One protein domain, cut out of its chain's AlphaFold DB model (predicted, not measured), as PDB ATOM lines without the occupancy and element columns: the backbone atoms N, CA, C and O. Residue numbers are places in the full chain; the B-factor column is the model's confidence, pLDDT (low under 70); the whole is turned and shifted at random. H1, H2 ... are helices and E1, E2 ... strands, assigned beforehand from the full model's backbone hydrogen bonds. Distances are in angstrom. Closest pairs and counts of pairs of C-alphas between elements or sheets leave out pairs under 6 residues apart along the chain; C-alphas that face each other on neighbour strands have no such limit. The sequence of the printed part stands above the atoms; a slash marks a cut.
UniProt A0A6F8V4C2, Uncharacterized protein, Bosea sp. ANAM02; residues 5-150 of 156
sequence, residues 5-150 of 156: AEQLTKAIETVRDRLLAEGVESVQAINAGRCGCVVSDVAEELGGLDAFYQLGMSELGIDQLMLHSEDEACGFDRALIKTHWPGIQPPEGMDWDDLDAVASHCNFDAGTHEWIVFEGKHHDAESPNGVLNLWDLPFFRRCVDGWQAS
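AT A GLANCE: This is residues 5 to 150 of the 156 residues of an uncharacterized protein of Bosea sp. ANAM02 (UniProt A0A6F8V4C2). A small three-stranded sheet lies near the middle, with H3 packed along one face of it; H1 and H4 lie beyond H3 toward one end of the longest axis, while H6 and H7, crossed, lie toward the other. H5 touches no other helix, and a long loop, residues 62 to 77, reaches up to 26 A from the mean of the C-alphas. The printed part has 146 residues, with named elements in the order H1 H2 H3 H4 E1 H5 H6 E2 E3 H7; the class is mostly helix, and the antiparallel sheet runs E1, E2, E3. The whole is compact, with a radius of gyration of the C-alphas of 15.2 A and spans of 39 by 33 by 31 A.

HOW THE PARTS SIT: H1, residues 5 to 21, touches H2, residues 27 to 31, with residues 16 to 20 alone; the closest C-alphas are those of Arg 16 and Val 27, 6.9 A apart. H1 touches H3, residues 35 to 45, at a steep tilt of 62 degrees, opposite ways, the closest C-alphas being those of Ala 11 and Val 42, 5.5 A apart. H3 and H4, residues 49 to 54, touch only at the corner, with C-alphas 43 and 49 closest at 5.2 A. E1, residues 58 to 61, is the antiparallel neighbour of E2, residues 114 to 118, with N 60 and O 115 within hydrogen-bond range at 2.9 A. E2 and E3, residues 121 to 123, form a hairpin, with N 123 and O 116 at 2.8 A. In these two layers, helix on one face of a sheet, H3 has a height over the sheet of 9.5 A and lies over E2, along the strands at 6 degrees on the local plane. H1 only grazes the sheet. H4 also only grazes it, and is only just on it, with 5 pairs of C-alphas within 10 A. H5, residues 78 to 84, is only just apart from H6, residues 96 to 106, at 8.0 A. H7, residues 138 to 150, touches H6 with residues 143 to 147 alone, about perpendicular at 89 degrees; C-alphas 102 and 147 are closest, at 5.9 A. In H1 to H7 every O i to N i+4 pair is within hydrogen-bond range.

IN THESE COORDINATES: H1 begins at C-alpha 5 (-46.268, -4.288, -31.907) and is 24.3 A long. H3 measures 15.3 A, H6 15.0 A and E2 13.5 A. H7 measures 18.3 A and ends at C-alpha 150 (-13.956, -0.520, -50.458).

THE WHOLE: The C-alphas of Ala 21 and Asp 71 are the two farthest apart, 43.6 A. The printed part has no cut. The links E1 to H5, H5 to H6 and E3 to H7 are long. Mean pLDDT of the printed part is 92.2; residues 69 to 74 and 110 to 111 are under 70.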
ATOM      1  N   ALA A   5     -47.646  -3.831 -31.695       97.06
ATOM      2  CA  ALA A   5     -46.268  -4.288 -31.907       97.06
ATOM      3  C   ALA A   5     -46.180  -5.795 -32.219       97.06
ATOM      4  O   ALA A   5     -45.458  -6.209 -33.127       97.06
ATOM      5  N   GLU A   6     -46.937  -6.626 -31.492       97.31
ATOM      6  CA  GLU A   6     -47.014  -8.070 -31.755       97.31
ATOM      7  C   GLU A   6     -47.694  -8.366 -33.097       97.31
ATOM      8  O   GLU A   6     -47.301  -9.304 -33.789       97.31
ATOM      9  N   GLN A   7     -48.696  -7.567 -33.482       97.31
ATOM     10  CA  GLN A   7     -49.353  -7.683 -34.787       97.31
ATOM     11  C   GLN A   7     -48.387  -7.354 -35.926       97.31
ATOM     12  O   GLN A   7     -48.278  -8.151 -36.853       97.31
ATOM     13  N   LEU A   8     -47.639  -6.249 -35.824       98.25
ATOM     14  CA  LEU A   8     -46.620  -5.868 -36.806       98.25
ATOM     15  C   LEU A   8     -45.555  -6.952 -36.961       98.25
ATOM     16  O   LEU A   8     -45.292  -7.409 -38.069       98.25
ATOM     17  N   THR A   9     -44.981  -7.396 -35.841       98.25
ATOM     18  CA  THR A   9     -43.936  -8.431 -35.833       98.25
ATOM     19  C   THR A   9     -44.431  -9.686 -36.548       98.25
ATOM     20  O   THR A   9     -43.778 -10.184 -37.463       98.25
ATOM     21  N   LYS A  10     -45.634 -10.153 -36.194       98.25
ATOM     22  CA  LYS A  10     -46.234 -11.341 -36.799       98.25
ATOM     23  C   LYS A  10     -46.558 -11.152 -38.282       98.25
ATOM     24  O   LYS A  10     -46.394 -12.097 -39.053       98.25
ATOM     25  N   ALA A  11     -47.028  -9.974 -38.687       98.31
ATOM     26  CA  ALA A  11     -47.315  -9.672 -40.085       98.31
ATOM     27  C   ALA A  11     -46.030  -9.700 -40.925       98.31
ATOM     28  O   ALA A  11     -45.990 -10.390 -41.941       98.31
ATOM     29  N   ILE A  12     -44.949  -9.069 -40.452       98.38
ATOM     30  CA  ILE A  12     -43.636  -9.118 -41.115       98.38
ATOM     31  C   ILE A  12     -43.145 -10.562 -41.242       98.38
ATOM     32  O   ILE A  12     -42.731 -10.973 -42.323       98.38
ATOM     33  N   GLU A  13     -43.210 -11.350 -40.166       98.25
ATOM     34  CA  GLU A  13     -42.807 -12.762 -40.198       98.25
ATOM     35  C   GLU A  13     -43.643 -13.575 -41.193       98.25
ATOM     36  O   GLU A  13     -43.093 -14.373 -41.948       98.25
ATOM     37  N   THR A  14     -44.953 -13.328 -41.253       98.25
ATOM     38  CA  THR A  14     -45.868 -14.006 -42.183       98.25
ATOM     39  C   THR A  14     -45.525 -13.689 -43.638       98.25
ATOM     40  O   THR A  14     -45.396 -14.601 -44.454       98.25
ATOM     41  N   VAL A  15     -45.325 -12.408 -43.964       97.69
ATOM     42  CA  VAL A  15     -44.943 -11.962 -45.313       97.69
ATOM     43  C   VAL A  15     -43.571 -12.501 -45.701       97.69
ATOM     44  O   VAL A  15     -43.402 -13.043 -46.794       97.69
ATOM     45  N   ARG A  16     -42.594 -12.413 -44.794       96.25
ATOM     46  CA  ARG A  16     -41.248 -12.961 -44.985       96.25
ATOM     47  C   ARG A  16     -41.304 -14.449 -45.318       96.25
ATOM     48  O   ARG A  16     -40.717 -14.875 -46.309       96.25
ATOM     49  N   ASP A  17     -42.008 -15.232 -44.507       96.81
ATOM     50  CA  ASP A  17     -42.074 -16.684 -44.667       96.81
ATOM     51  C   ASP A  17     -42.824 -17.069 -45.957       96.81
ATOM     52  O   ASP A  17     -42.430 -18.022 -46.634       96.81
ATOM     53  N   ARG A  18     -43.839 -16.286 -46.359       96.81
ATOM     54  CA  ARG A  18     -44.509 -16.426 -47.663       96.81
ATOM     55  C   ARG A  18     -43.545 -16.199 -48.827       96.81
ATOM     56  O   ARG A  18     -43.455 -17.052 -49.703       96.81
ATOM     57  N   LEU A  19     -42.794 -15.098 -48.824       95.19
ATOM     58  CA  LEU A  19     -41.844 -14.776 -49.897       95.19
ATOM     59  C   LEU A  19     -40.738 -15.834 -50.031       95.19
ATOM     60  O   LEU A  19     -40.341 -16.189 -51.142       95.19
ATOM     61  N   LEU A  20     -40.269 -16.388 -48.909       95.56
ATOM     62  CA  LEU A  20     -39.332 -17.515 -48.919       95.56
ATOM     63  C   LEU A  20     -39.965 -18.771 -49.539       95.56
ATOM     64  O   LEU A  20     -39.328 -19.445 -50.348       95.56
ATOM     65  N   ALA A  21     -41.221 -19.076 -49.204       96.69
ATOM     66  CA  ALA A  21     -41.947 -20.208 -49.785       96.69
ATOM     67  C   ALA A  21     -42.214 -20.042 -51.294       96.69
ATOM     68  O   ALA A  21     -42.279 -21.035 -52.019       96.69
ATOM     69  N   GLU A  22     -42.323 -18.803 -51.778       94.44
ATOM     70  CA  GLU A  22     -42.441 -18.454 -53.200       94.44
ATOM     71  C   GLU A  22     -41.106 -18.523 -53.963       94.44
ATOM     72  O   GLU A  22     -41.086 -18.399 -55.189       94.44
ATOM     73  N   GLY A  23     -39.992 -18.771 -53.263       93.88
ATOM     74  CA  GLY A  23     -38.685 -19.028 -53.862       93.88
ATOM     75  C   GLY A  23     -37.692 -17.868 -53.788       93.88
ATOM     76  O   GLY A  23     -36.668 -17.924 -54.467       93.88
ATOM     77  N   VAL A  24     -37.945 -16.832 -52.979       94.06
ATOM     78  CA  VAL A  24     -36.907 -15.833 -52.676       94.06
ATOM     79  C   VAL A  24     -35.780 -16.501 -51.882       94.06
ATOM     80  O   VAL A  24     -36.020 -17.200 -50.903       94.06
ATOM     81  N   GLU A  25     -34.535 -16.284 -52.309       93.31
ATOM     82  CA  GLU A  25     -33.379 -17.081 -51.870       93.31
ATOM     83  C   GLU A  25     -33.048 -16.948 -50.374       93.31
ATOM     84  O   GLU A  25     -32.500 -17.867 -49.769       93.31
ATOM     85  N   SER A  26     -33.332 -15.791 -49.775       95.56
ATOM     86  CA  SER A  26     -33.065 -15.514 -48.362       95.56
ATOM     87  C   SER A  26     -33.811 -14.269 -47.886       95.56
ATOM     88  O   SER A  26     -34.254 -13.450 -48.690       95.56
ATOM     89  N   VAL A  27     -33.885 -14.076 -46.567       95.50
ATOM     90  CA  VAL A  27     -34.450 -12.852 -45.969       95.50
ATOM     91  C   VAL A  27     -33.658 -11.608 -46.392       95.50
ATOM     92  O   VAL A  27     -34.240 -10.577 -46.711       95.50
ATOM     93  N   GLN A  28     -32.333 -11.727 -46.508       94.50
ATOM     94  CA  GLN A  28     -31.481 -10.675 -47.064       94.50
ATOM     95  C   GLN A  28     -31.879 -10.315 -48.506       94.50
ATOM     96  O   GLN A  28     -31.915  -9.136 -48.857       94.50
ATOM     97  N   ALA A  29     -32.179 -11.312 -49.344       92.25
ATOM     98  CA  ALA A  29     -32.580 -11.087 -50.733       92.25
ATOM     99  C   ALA A  29     -33.942 -10.380 -50.845       92.25
ATOM    100  O   ALA A  29     -34.159  -9.632 -51.798       92.25
ATOM    101  N   ILE A  30     -34.833 -10.554 -49.859       92.56
ATOM    102  CA  ILE A  30     -36.074  -9.774 -49.766       92.56
ATOM    103  C   ILE A  30     -35.734  -8.285 -49.639       92.56
ATOM    104  O   ILE A  30     -36.183  -7.479 -50.450       92.56
ATOM    105  N   ASN A  31     -34.882  -7.912 -48.686       92.00
ATOM    106  CA  ASN A  31     -34.522  -6.510 -48.464       92.00
ATOM    107  C   ASN A  31     -33.725  -5.885 -49.624       92.00
ATOM    108  O   ASN A  31     -33.818  -4.680 -49.844       92.00
ATOM    109  N   ALA A  32     -32.984  -6.697 -50.385       86.56
ATOM    110  CA  ALA A  32     -32.161  -6.251 -51.512       86.56
ATOM    111  C   ALA A  32     -32.920  -6.051 -52.842       86.56
ATOM    112  O   ALA A  32     -32.312  -5.625 -53.821       86.56
ATOM    113  N   GLY A  33     -34.217  -6.371 -52.919       83.38
ATOM    114  CA  GLY A  33     -34.964  -6.206 -54.176       83.38
ATOM    115  C   GLY A  33     -36.483  -6.364 -54.112       83.38
ATOM    116  O   GLY A  33     -37.150  -6.243 -55.135       83.38
ATOM    117  N   ARG A  34     -37.046  -6.660 -52.938       84.31
ATOM    118  CA  ARG A  34     -38.488  -6.840 -52.695       84.31
ATOM    119  C   ARG A  34     -38.963  -6.076 -51.454       84.31
ATOM    120  O   ARG A  34     -40.050  -6.356 -50.965       84.31
ATOM    121  N   CYS A  35     -38.176  -5.127 -50.950       81.81
ATOM    122  CA  CYS A  35     -38.473  -4.362 -49.736       81.81
ATOM    123  C   CYS A  35     -39.807  -3.600 -49.824       81.81
ATOM    124  O   CYS A  35     -40.634  -3.767 -48.934       81.81
ATOM    125  N   GLY A  36     -40.089  -2.913 -50.935       78.50
ATOM    126  CA  GLY A  36     -41.394  -2.267 -51.136       78.50
ATOM    127  C   GLY A  36     -42.574  -3.247 -51.158       78.50
ATOM    128  O   GLY A  36     -43.643  -2.954 -50.629       78.50
ATOM    129  N   CYS A  37     -42.367  -4.476 -51.656       83.62
ATOM    130  CA  CYS A  37     -43.387  -5.525 -51.547       83.62
ATOM    131  C   CYS A  37     -43.658  -5.907 -50.087       83.62
ATOM    132  O   CYS A  37     -44.782  -6.260 -49.762       83.62
ATOM    133  N   VAL A  38     -42.653  -5.854 -49.205       90.75
ATOM    134  CA  VAL A  38     -42.844  -6.183 -47.786       90.75
ATOM    135  C   VAL A  38     -43.749  -5.160 -47.120       90.75
ATOM    136  O   VAL A  38     -44.660  -5.561 -46.404       90.75
ATOM    137  N   VAL A  39     -43.543  -3.863 -47.362       94.06
ATOM    138  CA  VAL A  39     -44.380  -2.816 -46.759       94.06
ATOM    139  C   VAL A  39     -45.835  -2.966 -47.200       94.06
ATOM    140  O   VAL A  39     -46.728  -3.036 -46.350       94.06
ATOM    141  N   SER A  40     -46.076  -3.102 -48.510       94.06
ATOM    142  CA  SER A  40     -47.430  -3.281 -49.041       94.06
ATOM    143  C   SER A  40     -48.087  -4.560 -48.522       94.06
ATOM    144  O   SER A  40     -49.230  -4.535 -48.073       94.06
ATOM    145  N   ASP A  41     -47.359  -5.674 -48.526       96.69
ATOM    146  CA  ASP A  41     -47.890  -6.965 -48.103       96.69
ATOM    147  C   ASP A  41     -48.170  -7.006 -46.598       96.69
ATOM    148  O   ASP A  41     -49.146  -7.622 -46.174       96.69
ATOM    149  N   VAL A  42     -47.345  -6.346 -45.779       97.75
ATOM    150  CA  VAL A  42     -47.577  -6.231 -44.333       97.75
ATOM    151  C   VAL A  42     -48.821  -5.396 -44.060       97.75
ATOM    152  O   VAL A  42     -49.612  -5.762 -43.191       97.75
ATOM    153  N   ALA A  43     -49.029  -4.308 -44.806       97.38
ATOM    154  CA  ALA A  43     -50.260  -3.537 -44.699       97.38
ATOM    155  C   ALA A  43     -51.486  -4.403 -45.031       97.38
ATOM    156  O   ALA A  43     -52.450  -4.399 -44.268       97.38
ATOM    157  N   GLU A  44     -51.437  -5.203 -46.100       97.50
ATOM    158  CA  GLU A  44     -52.517  -6.136 -46.455       97.50
ATOM    159  C   GLU A  44     -52.765  -7.200 -45.371       97.50
ATOM    160  O   GLU A  44     -53.915  -7.416 -44.982       97.50
ATOM    161  N   GLU A  45     -51.716  -7.802 -44.795       97.31
ATOM    162  CA  GLU A  45     -51.848  -8.750 -43.671       97.31
ATOM    163  C   GLU A  45     -52.506  -8.122 -42.429       97.31
ATOM    164  O   GLU A  45     -53.170  -8.810 -41.649       97.31
ATOM    165  N   LEU A  46     -52.349  -6.809 -42.242       96.94
ATOM    166  CA  LEU A  46     -52.955  -6.053 -41.143       96.94
ATOM    167  C   LEU A  46     -54.373  -5.544 -41.456       96.94
ATOM    168  O   LEU A  46     -54.986  -4.894 -40.607       96.94
ATOM    169  N   GLY A  47     -54.927  -5.871 -42.627       96.94
ATOM    170  CA  GLY A  47     -56.268  -5.456 -43.049       96.94
ATOM    171  C   GLY A  47     -56.295  -4.247 -43.988       96.94
ATOM    172  O   GLY A  47     -57.334  -3.593 -44.102       96.94
ATOM    173  N   GLY A  48     -55.175  -3.956 -44.650       96.94
ATOM    174  CA  GLY A  48     -55.002  -2.885 -45.629       96.94
ATOM    175  C   GLY A  48     -54.332  -1.630 -45.058       96.94
ATOM    176  O   GLY A  48     -54.153  -1.472 -43.847       96.94
ATOM    177  N   LEU A  49     -53.993  -0.694 -45.952       95.25
ATOM    178  CA  LEU A  49     -53.287   0.551 -45.613       95.25
ATOM    179  C   LEU A  49     -54.003   1.397 -44.548       95.25
ATOM    180  O   LEU A  49     -53.353   1.941 -43.658       95.25
ATOM    181  N   ASP A  50     -55.335   1.477 -44.583       96.50
ATOM    182  CA  ASP A  50     -56.093   2.236 -43.580       96.50
ATOM    183  C   ASP A  50     -55.879   1.676 -42.166       96.50
ATOM    184  O   ASP A  50     -55.685   2.439 -41.219       96.50
ATOM    185  N   ALA A  51     -55.880   0.347 -42.017       96.25
ATOM    186  CA  ALA A  51     -55.631  -0.310 -40.738       96.25
ATOM    187  C   ALA A  51     -54.175  -0.115 -40.291       96.25
ATOM    188  O   ALA A  51     -53.930   0.220 -39.132       96.25
ATOM    189  N   PHE A  52     -53.223  -0.245 -41.219       96.94
ATOM    190  CA  PHE A  52     -51.800   0.012 -40.986       96.94
ATOM    191  C   PHE A  52     -51.557   1.416 -40.400       96.94
ATOM    192  O   PHE A  52     -50.949   1.552 -39.334       96.94
ATOM    193  N   TYR A  53     -52.121   2.459 -41.019       96.31
ATOM    194  CA  TYR A  53     -51.989   3.832 -40.522       96.31
ATOM    195  C   TYR A  53     -52.763   4.077 -39.221       96.31
ATOM    196  O   TYR A  53     -52.272   4.783 -38.340       96.31
ATOM    197  N   GLN A  54     -53.949   3.480 -39.047       96.19
ATOM    198  CA  GLN A  54     -54.714   3.580 -37.794       96.19
ATOM    199  C   GLN A  54     -53.988   2.946 -36.604       96.19
ATOM    200  O   GLN A  54     -54.149   3.406 -35.472       96.19
ATOM    201  N   LEU A  55     -53.176   1.916 -36.850       95.69
ATOM    202  CA  LEU A  55     -52.304   1.322 -35.842       95.69
ATOM    203  C   LEU A  55     -51.084   2.199 -35.523       95.69
ATOM    204  O   LEU A  55     -50.377   1.890 -34.570       95.69
ATOM    205  N   GLY A  56     -50.859   3.297 -36.253       96.31
ATOM    206  CA  GLY A  56     -49.764   4.244 -36.029       96.31
ATOM    207  C   GLY A  56     -48.458   3.872 -36.731       96.31
ATOM    208  O   GLY A  56     -47.401   4.364 -36.339       96.31
ATOM    209  N   MET A  57     -48.517   2.987 -37.726       97.19
ATOM    210  CA  MET A  57     -47.365   2.592 -38.532       97.19
ATOM    211  C   MET A  57     -47.202   3.549 -39.714       97.19
ATOM    212  O   MET A  57     -48.182   4.092 -40.223       97.19
ATOM    213  N   SER A  58     -45.968   3.747 -40.164       95.75
ATOM    214  CA  SER A  58     -45.670   4.501 -41.380       95.75
ATOM    215  C   SER A  58     -44.636   3.776 -42.226       95.75
ATOM    216  O   SER A  58     -43.781   3.067 -41.705       95.75
ATOM    217  N   GLU A  59     -44.696   3.986 -43.530       95.06
ATOM    218  CA  GLU A  59     -43.627   3.628 -44.455       95.06
ATOM    219  C   GLU A  59     -42.550   4.718 -44.452       95.06
ATOM    220  O   GLU A  59     -42.866   5.901 -44.306       95.06
ATOM    221  N   LEU A  60     -41.287   4.319 -44.587       93.94
ATOM    222  CA  LEU A  60     -40.159   5.226 -44.756       93.94
ATOM    223  C   LEU A  60     -39.221   4.665 -45.827       93.94
ATOM    224  O   LEU A  60     -38.794   3.513 -45.741       93.94
ATOM    225  N   GLY A  61     -38.914   5.495 -46.821       92.75
ATOM    226  CA  GLY A  61     -37.895   5.230 -47.836       92.75
ATOM    227  C   GLY A  61     -36.573   5.905 -47.480       92.75
ATOM    228  O   GLY A  61     -36.556   6.944 -46.816       92.75
ATOM    229  N   ILE A  62     -35.447   5.325 -47.908       91.75
ATOM    230  CA  ILE A  62     -34.122   5.916 -47.649       91.75
ATOM    231  C   ILE A  62     -33.959   7.282 -48.323       91.75
ATOM    232  O   ILE A  62     -33.349   8.179 -47.746       91.75
ATOM    233  N   ASP A  63     -34.561   7.453 -49.497       88.56
ATOM    234  CA  ASP A  63     -34.593   8.689 -50.275       88.56
ATOM    235  C   ASP A  63     -35.265   9.827 -49.498       88.56
ATOM    236  O   ASP A  63     -34.766  10.945 -49.501       88.56
ATOM    237  N   GLN A  64     -36.313   9.529 -48.724       90.44
ATOM    238  CA  GLN A  64     -37.027  10.507 -47.894       90.44
ATOM    239  C   GLN A  64     -36.168  11.083 -46.756       90.44
ATOM    240  O   GLN A  64     -36.555  12.071 -46.131       90.44
ATOM    241  N   LEU A  65     -35.021  10.465 -46.457       92.25
ATOM    242  CA  LEU A  65     -34.048  10.962 -45.486       92.25
ATOM    243  C   LEU A  65     -32.946  11.811 -46.132       92.25
ATOM    244  O   LEU A  65     -32.051  12.271 -45.421       92.25
ATOM    245  N   MET A  66     -32.973  12.002 -47.449       89.81
ATOM    246  CA  MET A  66     -31.923  12.677 -48.206       89.81
ATOM    247  C   MET A  66     -32.325  14.094 -48.616       89.81
ATOM    248  O   MET A  66     -33.498  14.448 -48.711       89.81
ATOM    249  N   LEU A  67     -31.319  14.928 -48.870       88.81
ATOM    250  CA  LEU A  67     -31.526  16.236 -49.475       88.81
ATOM    251  C   LEU A  67     -31.891  16.066 -50.955       88.81
ATOM    252  O   LEU A  67     -31.133  15.481 -51.726       88.81
ATOM    253  N   HIS A  68     -33.022  16.645 -51.362       75.62
ATOM    254  CA  HIS A  68     -33.429  16.728 -52.762       75.62
ATOM    255  C   HIS A  68     -33.222  18.160 -53.267       75.62
ATOM    256  O   HIS A  68     -33.999  19.060 -52.941       75.62
ATOM    257  N   SER A  69     -32.174  18.388 -54.058       68.62
ATOM    258  CA  SER A  69     -32.007  19.627 -54.824       68.62
ATOM    259  C   SER A  69     -31.948  19.303 -56.315       68.62
ATOM    260  O   SER A  69     -31.449  18.244 -56.691       68.62
ATOM    261  N   GLU A  70     -32.473  20.195 -57.164       59.28
ATOM    262  CA  GLU A  70     -32.521  19.992 -58.626       59.28
ATOM    263  C   GLU A  70     -31.125  19.837 -59.259       59.28
ATOM    264  O   GLU A  70     -31.021  19.316 -60.369       59.28
ATOM    265  N   ASP A  71     -30.068  20.235 -58.543       56.25
ATOM    266  CA  ASP A  71     -28.691  20.243 -59.032       56.25
ATOM    267  C   ASP A  71     -27.783  19.176 -58.396       56.25
ATOM    268  O   ASP A  71     -26.695  18.979 -58.920       56.25
ATOM    269  N   GLU A  72     -28.192  18.479 -57.322       54.56
ATOM    270  CA  GLU A  72     -27.503  17.298 -56.756       54.56
ATOM    271  C   GLU A  72     -28.259  16.730 -55.531       54.56
ATOM    272  O   GLU A  72     -28.764  17.484 -54.690       54.56
ATOM    273  N   ALA A  73     -28.277  15.401 -55.378       60.19
ATOM    274  CA  ALA A  73     -28.449  14.767 -54.072       60.19
ATOM    275  C   ALA A  73     -27.059  14.620 -53.444       60.19
ATOM    276  O   ALA A  73     -26.215  13.887 -53.956       60.19
ATOM    277  N   CYS A  74     -26.790  15.325 -52.348       68.50
ATOM    278  CA  CYS A  74     -25.488  15.266 -51.683       68.50
ATOM    279  C   CYS A  74     -25.650  15.104 -50.171       68.50
ATOM    280  O   CYS A  74     -25.205  15.930 -49.379       68.50
ATOM    281  N   GLY A  75     -26.311  14.011 -49.784       87.12
ATOM    282  CA  GLY A  75     -26.288  13.506 -48.414       87.12
ATOM    283  C   GLY A  75     -27.629  13.488 -47.690       87.12
ATOM    284  O   GLY A  75     -28.685  13.810 -48.240       87.12
ATOM    285  N   PHE A  76     -27.567  13.075 -46.431       92.38
ATOM    286  CA  PHE A  76     -28.704  12.988 -45.526       92.38
ATOM    287  C   PHE A  76     -29.187  14.374 -45.078       92.38
ATOM    288  O   PHE A  76     -28.394  15.234 -44.684       92.38
ATOM    289  N   ASP A  77     -30.506  14.580 -45.036       93.31
ATOM    290  CA  ASP A  77     -31.111  15.758 -44.414       93.31
ATOM    291  C   ASP A  77     -31.068  15.619 -42.885       93.31
ATOM    292  O   ASP A  77     -31.997  15.172 -42.207       93.31
ATOM    293  N   ARG A  78     -29.934  16.036 -42.321       93.31
ATOM    294  CA  ARG A  78     -29.645  15.978 -40.881       93.31
ATOM    295  C   ARG A  78     -30.679  16.756 -40.053       93.31
ATOM    296  O   ARG A  78     -30.935  16.392 -38.904       93.31
ATOM    297  N   ALA A  79     -31.258  17.832 -40.595       93.31
ATOM    298  CA  ALA A  79     -32.235  18.659 -39.887       93.31
ATOM    299  C   ALA A  79     -33.608  17.978 -39.838       93.31
ATOM    300  O   ALA A  79     -34.233  17.939 -38.769       93.31
ATOM    301  N   LEU A  80     -34.038  17.394 -40.959       93.44
ATOM    302  CA  LEU A  80     -35.235  16.564 -41.045       93.44
ATOM    303  C   LEU A  80     -35.120  15.357 -40.109       93.44
ATOM    304  O   LEU A  80     -35.975  15.170 -39.239       93.44
ATOM    305  N   ILE A  81     -34.019  14.604 -40.208       94.69
ATOM    306  CA  ILE A  81     -33.761  13.422 -39.376       94.69
ATOM    307  C   ILE A  81     -33.804  13.781 -37.895       94.69
ATOM    308  O   ILE A  81     -34.531  13.161 -37.125       94.69
ATOM    309  N   LYS A  82     -33.092  14.831 -37.478       94.44
ATOM    310  CA  LYS A  82     -33.083  15.267 -36.077       94.44
ATOM    311  C   LYS A  82     -34.473  15.660 -35.567       94.44
ATOM    312  O   LYS A  82     -34.746  15.500 -34.378       94.44
ATOM    313  N   THR A  83     -35.324  16.200 -36.435       94.25
ATOM    314  CA  THR A  83     -36.666  16.669 -36.068       94.25
ATOM    315  C   THR A  83     -37.651  15.513 -35.926       94.25
ATOM    316  O   THR A  83     -38.409  15.477 -34.958       94.25
ATOM    317  N   HIS A  84     -37.635  14.569 -36.866       91.62
ATOM    318  CA  HIS A  84     -38.653  13.520 -36.961       91.62
ATOM    319  C   HIS A  84     -38.201  12.174 -36.382       91.62
ATOM    320  O   HIS A  84     -39.019  11.439 -35.833       91.62
ATOM    321  N   TRP A  85     -36.901  11.880 -36.426       93.06
ATOM    322  CA  TRP A  85     -36.314  10.606 -36.006       93.06
ATOM    323  C   TRP A  85     -34.991  10.808 -35.242       93.06
ATOM    324  O   TRP A  85     -33.936  10.337 -35.670       93.06
ATOM    325  N   PRO A  86     -35.007  11.469 -34.067       91.75
ATOM    326  CA  PRO A  86     -33.790  11.768 -33.303       91.75
ATOM    327  C   PRO A  86     -33.016  10.525 -32.823       91.75
ATOM    328  O   PRO A  86     -31.866  10.654 -32.404       91.75
ATOM    329  N   GLY A  87     -33.629   9.335 -32.869       90.88
ATOM    330  CA  GLY A  87     -32.974   8.053 -32.585       90.88
ATOM    331  C   GLY A  87     -32.004   7.587 -33.679       90.88
ATOM    332  O   GLY A  87     -31.127   6.774 -33.393       90.88
ATOM    333  N   ILE A  88     -32.110   8.132 -34.895       95.38
ATOM    334  CA  ILE A  88     -31.159   7.877 -35.977       95.38
ATOM    335  C   ILE A  88     -29.886   8.673 -35.691       95.38
ATOM    336  O   ILE A  88     -29.890   9.905 -35.686       95.38
ATOM    337  N   GLN A  89     -28.791   7.960 -35.454       95.00
ATOM    338  CA  GLN A  89     -27.478   8.535 -35.170       95.00
ATOM    339  C   GLN A  89     -26.409   7.779 -35.963       95.00
ATOM    340  O   GLN A  89     -26.567   6.569 -36.143       95.00
ATOM    341  N   PRO A  90     -25.320   8.430 -36.405       95.88
ATOM    342  CA  PRO A  90     -24.205   7.715 -37.011       95.88
ATOM    343  C   PRO A  90     -23.716   6.551 -36.131       95.88
ATOM    344  O   PRO A  90     -23.701   6.690 -34.900       95.88
ATOM    345  N   PRO A  91     -23.348   5.400 -36.727       95.06
ATOM    346  CA  PRO A  91     -22.710   4.306 -36.000       95.06
ATOM    347  C   PRO A  91     -21.460   4.766 -35.241       95.06
ATOM    348  O   PRO A  91     -20.841   5.776 -35.577       95.06
ATOM    349  N   GLU A  92     -21.055   4.004 -34.222       93.50
ATOM    350  CA  GLU A  92     -19.842   4.317 -33.463       93.50
ATOM    351  C   GLU A  92     -18.619   4.424 -34.389       93.50
ATOM    352  O   GLU A  92     -18.341   3.527 -35.184       93.50
ATOM    353  N   GLY A  93     -17.877   5.528 -34.265       94.44
ATOM    354  CA  GLY A  93     -16.686   5.788 -35.072       94.44
ATOM    355  C   GLY A  93     -16.959   6.367 -36.462       94.44
ATOM    356  O   GLY A  93     -15.995   6.575 -37.190       94.44
ATOM    357  N   MET A  94     -18.219   6.648 -36.800       96.19
ATOM    358  CA  MET A  94     -18.612   7.344 -38.025       96.19
ATOM    359  C   MET A  94     -19.253   8.695 -37.713       96.19
ATOM    360  O   MET A  94     -19.842   8.894 -36.646       96.19
ATOM    361  N   ASP A  95     -19.180   9.614 -38.666       95.81
ATOM    362  CA  ASP A  95     -19.965  10.844 -38.668       95.81
ATOM    363  C   ASP A  95     -20.946  10.900 -39.851       95.81
ATOM    364  O   ASP A  95     -21.155   9.926 -40.573       95.81
ATOM    365  N   TRP A  96     -21.638  12.028 -40.008       94.62
ATOM    366  CA  TRP A  96     -22.593  12.194 -41.104       94.62
ATOM    367  C   TRP A  96     -21.926  12.299 -42.476       94.62
ATOM    368  O   TRP A  96     -22.558  11.924 -43.457       94.62
ATOM    369  N   ASP A  97     -20.682  12.768 -42.556       93.75
ATOM    370  CA  ASP A  97     -19.966  12.859 -43.827       93.75
ATOM    371  C   ASP A  97     -19.575  11.444 -44.302       93.75
ATOM    372  O   ASP A  97     -19.677  11.137 -45.492       93.75
ATOM    373  N   ASP A  98     -19.239  10.538 -43.373       95.19
ATOM    374  CA  ASP A  98     -19.081   9.109 -43.677       95.19
ATOM    375  C   ASP A  98     -20.387   8.494 -44.207       95.19
ATOM    376  O   ASP A  98     -20.378   7.730 -45.173       95.19
ATOM    377  N   LEU A  99     -21.532   8.829 -43.604       94.69
ATOM    378  CA  LEU A  99     -22.834   8.329 -44.056       94.69
ATOM    379  C   LEU A  99     -23.232   8.883 -45.426       94.69
ATOM    380  O   LEU A  99     -23.805   8.145 -46.227       94.69
ATOM    381  N   ASP A 100     -22.889  10.132 -45.732       93.62
ATOM    382  CA  ASP A 100     -23.079  10.705 -47.065       93.62
ATOM    383  C   ASP A 100     -22.223   9.956 -48.106       93.62
ATOM    384  O   ASP A 100     -22.687   9.660 -49.211       93.62
ATOM    385  N   ALA A 101     -21.003   9.546 -47.736       93.06
ATOM    386  CA  ALA A 101     -20.160   8.699 -48.578       93.06
ATOM    387  C   ALA A 101     -20.739   7.282 -48.763       93.06
ATOM    388  O   ALA A 101     -20.694   6.750 -49.875       93.06
ATOM    389  N   VAL A 102     -21.326   6.683 -47.718       93.31
ATOM    390  CA  VAL A 102     -22.059   5.405 -47.820       93.31
ATOM    391  C   VAL A 102     -23.256   5.543 -48.758       93.31
ATOM    392  O   VAL A 102     -23.449   4.687 -49.622       93.31
ATOM    393  N   ALA A 103     -24.037   6.617 -48.622       91.56
ATOM    394  CA  ALA A 103     -25.198   6.883 -49.461       91.56
ATOM    395  C   ALA A 103     -24.811   7.011 -50.939       91.56
ATOM    396  O   ALA A 103     -25.445   6.389 -51.790       91.56
ATOM    397  N   SER A 104     -23.725   7.731 -51.233       89.44
ATOM    398  CA  SER A 104     -23.169   7.824 -52.586       89.44
ATOM    399  C   SER A 104     -22.661   6.470 -53.100       89.44
ATOM    400  O   SER A 104     -22.959   6.084 -54.227       89.44
ATOM    401  N   HIS A 105     -21.948   5.703 -52.268       89.94
ATOM    402  CA  HIS A 105     -21.452   4.371 -52.628       89.94
ATOM    403  C   HIS A 105     -22.584   3.385 -52.954       89.94
ATOM    404  O   HIS A 105     -22.440   2.550 -53.846       89.94
ATOM    405  N   CYS A 106     -23.701   3.486 -52.232       88.50
ATOM    406  CA  CYS A 106     -24.850   2.593 -52.363       88.50
ATOM    407  C   CYS A 106     -25.968   3.148 -53.258       88.50
ATOM    408  O   CYS A 106     -26.971   2.459 -53.438       88.50
ATOM    409  N   ASN A 107     -25.793   4.346 -53.829       86.00
ATOM    410  CA  ASN A 107     -26.755   5.002 -54.719       86.00
ATOM    411  C   ASN A 107     -28.153   5.166 -54.079       86.00
ATOM    412  O   ASN A 107     -29.175   4.823 -54.682       86.00
ATOM    413  N   PHE A 108     -28.178   5.632 -52.823       87.38
ATOM    414  CA  PHE A 108     -29.402   5.808 -52.023       87.38
ATOM    415  C   PHE A 108     -30.377   6.842 -52.590       87.38
ATOM    416  O   PHE A 108     -31.587   6.712 -52.412       87.38
ATOM    417  N   ASP A 109     -29.868   7.813 -53.337       73.94
ATOM    418  CA  ASP A 109     -30.632   8.853 -54.022       73.94
ATOM    419  C   ASP A 109     -31.549   8.311 -55.129       73.94
ATOM    420  O   ASP A 109     -32.557   8.936 -55.456       73.94
ATOM    421  N   ALA A 110     -31.251   7.131 -55.677       69.81
ATOM    422  CA  ALA A 110     -32.097   6.480 -56.676       69.81
ATOM    423  C   ALA A 110     -33.211   5.597 -56.078       69.81
ATOM    424  O   ALA A 110     -33.895   4.909 -56.835       69.81
ATOM    425  N   GLY A 111     -33.384   5.601 -54.750       64.06
ATOM    426  CA  GLY A 111     -34.351   4.762 -54.044       64.06
ATOM    427  C   GLY A 111     -33.863   3.317 -53.939       64.06
ATOM    428  O   GLY A 111     -33.875   2.562 -54.910       64.06
ATOM    429  N   THR A 112     -33.393   2.917 -52.757       74.94
ATOM    430  CA  THR A 112     -32.757   1.593 -52.587       74.94
ATOM    431  C   THR A 112     -33.437   0.715 -51.547       74.94
ATOM    432  O   THR A 112     -33.322  -0.508 -51.624       74.94
ATOM    433  N   HIS A 113     -34.139   1.298 -50.571       91.88
ATOM    434  CA  HIS A 113     -34.766   0.527 -49.503       91.88
ATOM    435  C   HIS A 113     -35.948   1.259 -48.862       91.88
ATOM    436  O   HIS A 113     -35.835   2.435 -48.521       91.88
ATOM    437  N   GLU A 114     -37.040   0.522 -48.662       93.31
ATOM    438  CA  GLU A 114     -38.266   0.943 -47.976       93.31
ATOM    439  C   GLU A 114     -38.514   0.014 -46.783       93.31
ATOM    440  O   GLU A 114     -38.287  -1.198 -46.869       93.31
ATOM    441  N   TRP A 115     -38.958   0.575 -45.660       96.62
ATOM    442  CA  TRP A 115     -39.210  -0.171 -44.428       96.62
ATOM    443  C   TRP A 115     -40.330   0.467 -43.594       96.62
ATOM    444  O   TRP A 115     -40.848   1.538 -43.912       96.62
ATOM    445  N   ILE A 116     -40.714  -0.194 -42.500       98.00
ATOM    446  CA  ILE A 116     -41.807   0.242 -41.624       98.00
ATOM    447  C   ILE A 116     -41.240   0.934 -40.384       98.00
ATOM    448  O   ILE A 116     -40.344   0.414 -39.720       98.00
ATOM    449  N   VAL A 117     -41.799   2.086 -40.023       97.75
ATOM    450  CA  VAL A 117     -41.537   2.770 -38.757       97.75
ATOM    451  C   VAL A 117     -42.755   2.643 -37.849       97.75
ATOM    452  O   VAL A 117     -43.879   2.949 -38.245       97.75
ATOM    453  N   PHE A 118     -42.534   2.193 -36.615       97.56
ATOM    454  CA  PHE A 118     -43.581   2.060 -35.606       97.56
ATOM    455  C   PHE A 118     -43.010   2.307 -34.207       97.56
ATOM    456  O   PHE A 118     -41.956   1.780 -33.863       97.56
ATOM    457  N   GLU A 119     -43.673   3.150 -33.407       95.25
ATOM    458  CA  GLU A 119     -43.249   3.496 -32.034       95.25
ATOM    459  C   GLU A 119     -41.761   3.905 -31.916       95.25
ATOM    460  O   GLU A 119     -41.080   3.601 -30.935       95.25
ATOM    461  N   GLY A 120     -41.242   4.607 -32.930       94.06
ATOM    462  CA  GLY A 120     -39.848   5.070 -32.976       94.06
ATOM    463  C   GLY A 120     -38.817   3.986 -33.311       94.06
ATOM    464  O   GLY A 120     -37.623   4.235 -33.173       94.06
ATOM    465  N   LYS A 121     -39.254   2.798 -33.739       97.38
ATOM    466  CA  LYS A 121     -38.396   1.720 -34.238       97.38
ATOM    467  C   LYS A 121     -38.517   1.557 -35.747       97.38
ATOM    468  O   LYS A 121     -39.557   1.847 -36.329       97.38
ATOM    469  N   HIS A 122     -37.458   1.029 -36.346       97.75
ATOM    470  CA  HIS A 122     -37.324   0.692 -37.756       97.75
ATOM    471  C   HIS A 122     -37.437  -0.824 -37.924       97.75
ATOM    472  O   HIS A 122     -36.680  -1.557 -37.289       97.75
ATOM    473  N   HIS A 123     -38.375  -1.284 -38.748       98.38
ATOM    474  CA  HIS A 123     -38.721  -2.688 -38.950       98.38
ATOM    475  C   HIS A 123     -38.627  -3.063 -40.430       98.38
ATOM    476  O   HIS A 123     -39.206  -2.389 -41.278       98.38
ATOM    477  N   ASP A 124     -37.970  -4.181 -40.722       97.38
ATOM    478  CA  ASP A 124     -37.889  -4.780 -42.054       97.38
ATOM    479  C   ASP A 124     -37.992  -6.314 -41.958       97.38
ATOM    480  O   ASP A 124     -38.202  -6.871 -40.874       97.38
ATOM    481  N   ALA A 125     -37.833  -7.019 -43.083       97.19
ATOM    482  CA  ALA A 125     -37.931  -8.478 -43.110       97.19
ATOM    483  C   ALA A 125     -36.866  -9.182 -42.240       97.19
ATOM    484  O   ALA A 125     -37.115 -10.278 -41.726       97.19
ATOM    485  N   GLU A 126     -35.687  -8.576 -42.066       97.69
ATOM    486  CA  GLU A 126     -34.585  -9.119 -41.261       97.69
ATOM    487  C   GLU A 126     -34.708  -8.774 -39.769       97.69
ATOM    488  O   GLU A 126     -34.187  -9.508 -38.927       97.69
ATOM    489  N   SER A 127     -35.442  -7.712 -39.428       98.12
ATOM    490  CA  SER A 127     -35.633  -7.206 -38.066       98.12
ATOM    491  C   SER A 127     -37.116  -6.981 -37.719       98.12
ATOM    492  O   SER A 127     -37.511  -5.847 -37.439       98.12
ATOM    493  N   PRO A 128     -37.953  -8.038 -37.630       97.69
ATOM    494  CA  PRO A 128     -39.389  -7.889 -37.356       97.69
ATOM    495  C   PRO A 128     -39.714  -7.179 -36.032       97.69
ATOM    496  O   PRO A 128     -40.696  -6.449 -35.940       97.69
ATOM    497  N   ASN A 129     -38.862  -7.343 -35.013       97.94
ATOM    498  CA  ASN A 129     -39.006  -6.698 -33.696       97.94
ATOM    499  C   ASN A 129     -38.562  -5.221 -33.671       97.94
ATOM    500  O   ASN A 129     -38.746  -4.528 -32.660       97.94
ATOM    501  N   GLY A 130     -37.962  -4.771 -34.769       97.69
ATOM    502  CA  GLY A 130     -37.455  -3.432 -34.990       97.69
ATOM    503  C   GLY A 130     -36.216  -3.059 -34.179       97.69
ATOM    504  O   GLY A 130     -35.899  -3.653 -33.144       97.69
ATOM    505  N   VAL A 131     -35.525  -2.025 -34.647       97.75
ATOM    506  CA  VAL A 131     -34.353  -1.412 -34.007       97.75
ATOM    507  C   VAL A 131     -34.570   0.088 -33.834       97.75
ATOM    508  O   VAL A 131     -35.332   0.693 -34.580       97.75
ATOM    509  N   LEU A 132     -33.932   0.711 -32.841       95.88
ATOM    510  CA  LEU A 132     -34.111   2.149 -32.580       95.88
ATOM    511  C   LEU A 132     -33.385   3.038 -33.594       95.88
ATOM    512  O   LEU A 132     -33.830   4.147 -33.865       95.88
ATOM    513  N   ASN A 133     -32.268   2.558 -34.129       96.81
ATOM    514  CA  ASN A 133     -31.452   3.277 -35.089       96.81
ATOM    515  C   ASN A 133     -31.463   2.507 -36.410       96.81
ATOM    516  O   ASN A 133     -31.164   1.316 -36.411       96.81
ATOM    517  N   LEU A 134     -31.796   3.154 -37.532       95.75
ATOM    518  CA  LEU A 134     -31.887   2.468 -38.830       95.75
ATOM    519  C   LEU A 134     -30.579   1.761 -39.207       95.75
ATOM    520  O   LEU A 134     -30.611   0.688 -39.799       95.75
ATOM    521  N   TRP A 135     -29.432   2.312 -38.798       96.56
ATOM    522  CA  TRP A 135     -28.113   1.741 -39.069       96.56
ATOM    523  C   TRP A 135     -27.868   0.410 -38.344       96.56
ATOM    524  O   TRP A 135     -26.897  -0.280 -38.644       96.56
ATOM    525  N   ASP A 136     -28.750   0.019 -37.419       97.31
ATOM    526  CA  ASP A 136     -28.747  -1.308 -36.808       97.31
ATOM    527  C   ASP A 136     -29.496  -2.363 -37.629       97.31
ATOM    528  O   ASP A 136     -29.344  -3.557 -37.351       97.31
ATOM    529  N   LEU A 137     -30.266  -1.962 -38.647       97.12
ATOM    530  CA  LEU A 137     -30.869  -2.916 -39.571       97.12
ATOM    531  C   LEU A 137     -29.764  -3.630 -40.366       97.12
ATOM    532  O   LEU A 137     -28.849  -2.976 -40.885       97.12
ATOM    533  N   PRO A 138     -29.848  -4.962 -40.534       97.19
ATOM    534  CA  PRO A 138     -28.850  -5.728 -41.274       97.19
ATOM    535  C   PRO A 138     -28.601  -5.233 -42.705       97.19
ATOM    536  O   PRO A 138     -27.463  -5.306 -43.171       97.19
ATOM    537  N   PHE A 139     -29.619  -4.696 -43.387       95.56
ATOM    538  CA  PHE A 139     -29.457  -4.068 -44.701       95.56
ATOM    539  C   PHE A 139     -28.445  -2.917 -44.669       95.56
ATOM    540  O   PHE A 139     -27.430  -2.975 -45.365       95.56
ATOM    541  N   PHE A 140     -28.666  -1.922 -43.807       95.94
ATOM    542  CA  PHE A 140     -27.803  -0.745 -43.716       95.94
ATOM    543  C   PHE A 140     -26.417  -1.070 -43.157       95.94
ATOM    544  O   PHE A 140     -25.429  -0.504 -43.625       95.94
ATOM    545  N   ARG A 141     -26.304  -2.040 -42.238       96.44
ATOM    546  CA  ARG A 141     -24.993  -2.536 -41.783       96.44
ATOM    547  C   ARG A 141     -24.149  -3.056 -42.940       96.44
ATOM    548  O   ARG A 141     -22.986  -2.693 -43.049       96.44
ATOM    549  N   ARG A 142     -24.739  -3.831 -43.856       95.19
ATOM    550  CA  ARG A 142     -24.012  -4.325 -45.037       95.19
ATOM    551  C   ARG A 142     -23.587  -3.207 -45.985       95.19
ATOM    552  O   ARG A 142     -22.526  -3.325 -46.590       95.19
ATOM    553  N   CYS A 143     -24.373  -2.139 -46.115       94.12
ATOM    554  CA  CYS A 143     -23.980  -0.953 -46.882       94.12
ATOM    555  C   CYS A 143     -22.740  -0.279 -46.276       94.12
ATOM    556  O   CYS A 143     -21.781   0.007 -46.993       94.12
ATOM    557  N   VAL A 144     -22.733  -0.094 -44.952       95.50
ATOM    558  CA  VAL A 144     -21.587   0.454 -44.213       95.50
ATOM    559  C   VAL A 144     -20.362  -0.452 -44.354       95.50
ATOM    560  O   VAL A 144     -19.304   0.018 -44.768       95.50
ATOM    561  N   ASP A 145     -20.510  -1.750 -44.084       95.00
ATOM    562  CA  ASP A 145     -19.425  -2.732 -44.183       95.00
ATOM    563  C   ASP A 145     -18.848  -2.791 -45.608       95.00
ATOM    564  O   ASP A 145     -17.631  -2.856 -45.797       95.00
ATOM    565  N   GLY A 146     -19.716  -2.743 -46.624       93.94
ATOM    566  CA  GLY A 146     -19.332  -2.738 -48.035       93.94
ATOM    567  C   GLY A 146     -18.517  -1.502 -48.415       93.94
ATOM    568  O   GLY A 146     -17.450  -1.628 -49.023       93.94
ATOM    569  N   TRP A 147     -18.963  -0.320 -47.986       94.31
ATOM    570  CA  TRP A 147     -18.217   0.919 -48.181       94.31
ATOM    571  C   TRP A 147     -16.866   0.883 -47.456       94.31
ATOM    572  O   TRP A 147     -15.836   1.132 -48.084       94.31
ATOM    573  N   GLN A 148     -16.821   0.485 -46.183       93.94
ATOM    574  CA  GLN A 148     -15.570   0.383 -45.420       93.94
ATOM    575  C   GLN A 148     -14.580  -0.603 -46.058       93.94
ATOM    576  O   GLN A 148     -13.384  -0.317 -46.155       93.94
ATOM    577  N   ALA A 149     -15.069  -1.744 -46.551       93.69
ATOM    578  CA  ALA A 149     -14.251  -2.704 -47.283       93.69
ATOM    579  C   ALA A 149     -13.690  -2.116 -48.589       93.69
ATOM    580  O   ALA A 149     -12.568  -2.450 -48.970       93.69
ATOM    581  N   SER A 150     -14.424  -1.211 -49.248       91.44
ATOM    582  CA  SER A 150     -13.956  -0.520 -50.458       91.44
ATOM    583  C   SER A 150     -12.808   0.466 -50.195       91.44
ATOM    584  O   SER A 150     -11.999   0.713 -51.090       91.44
TER     585      SER A 150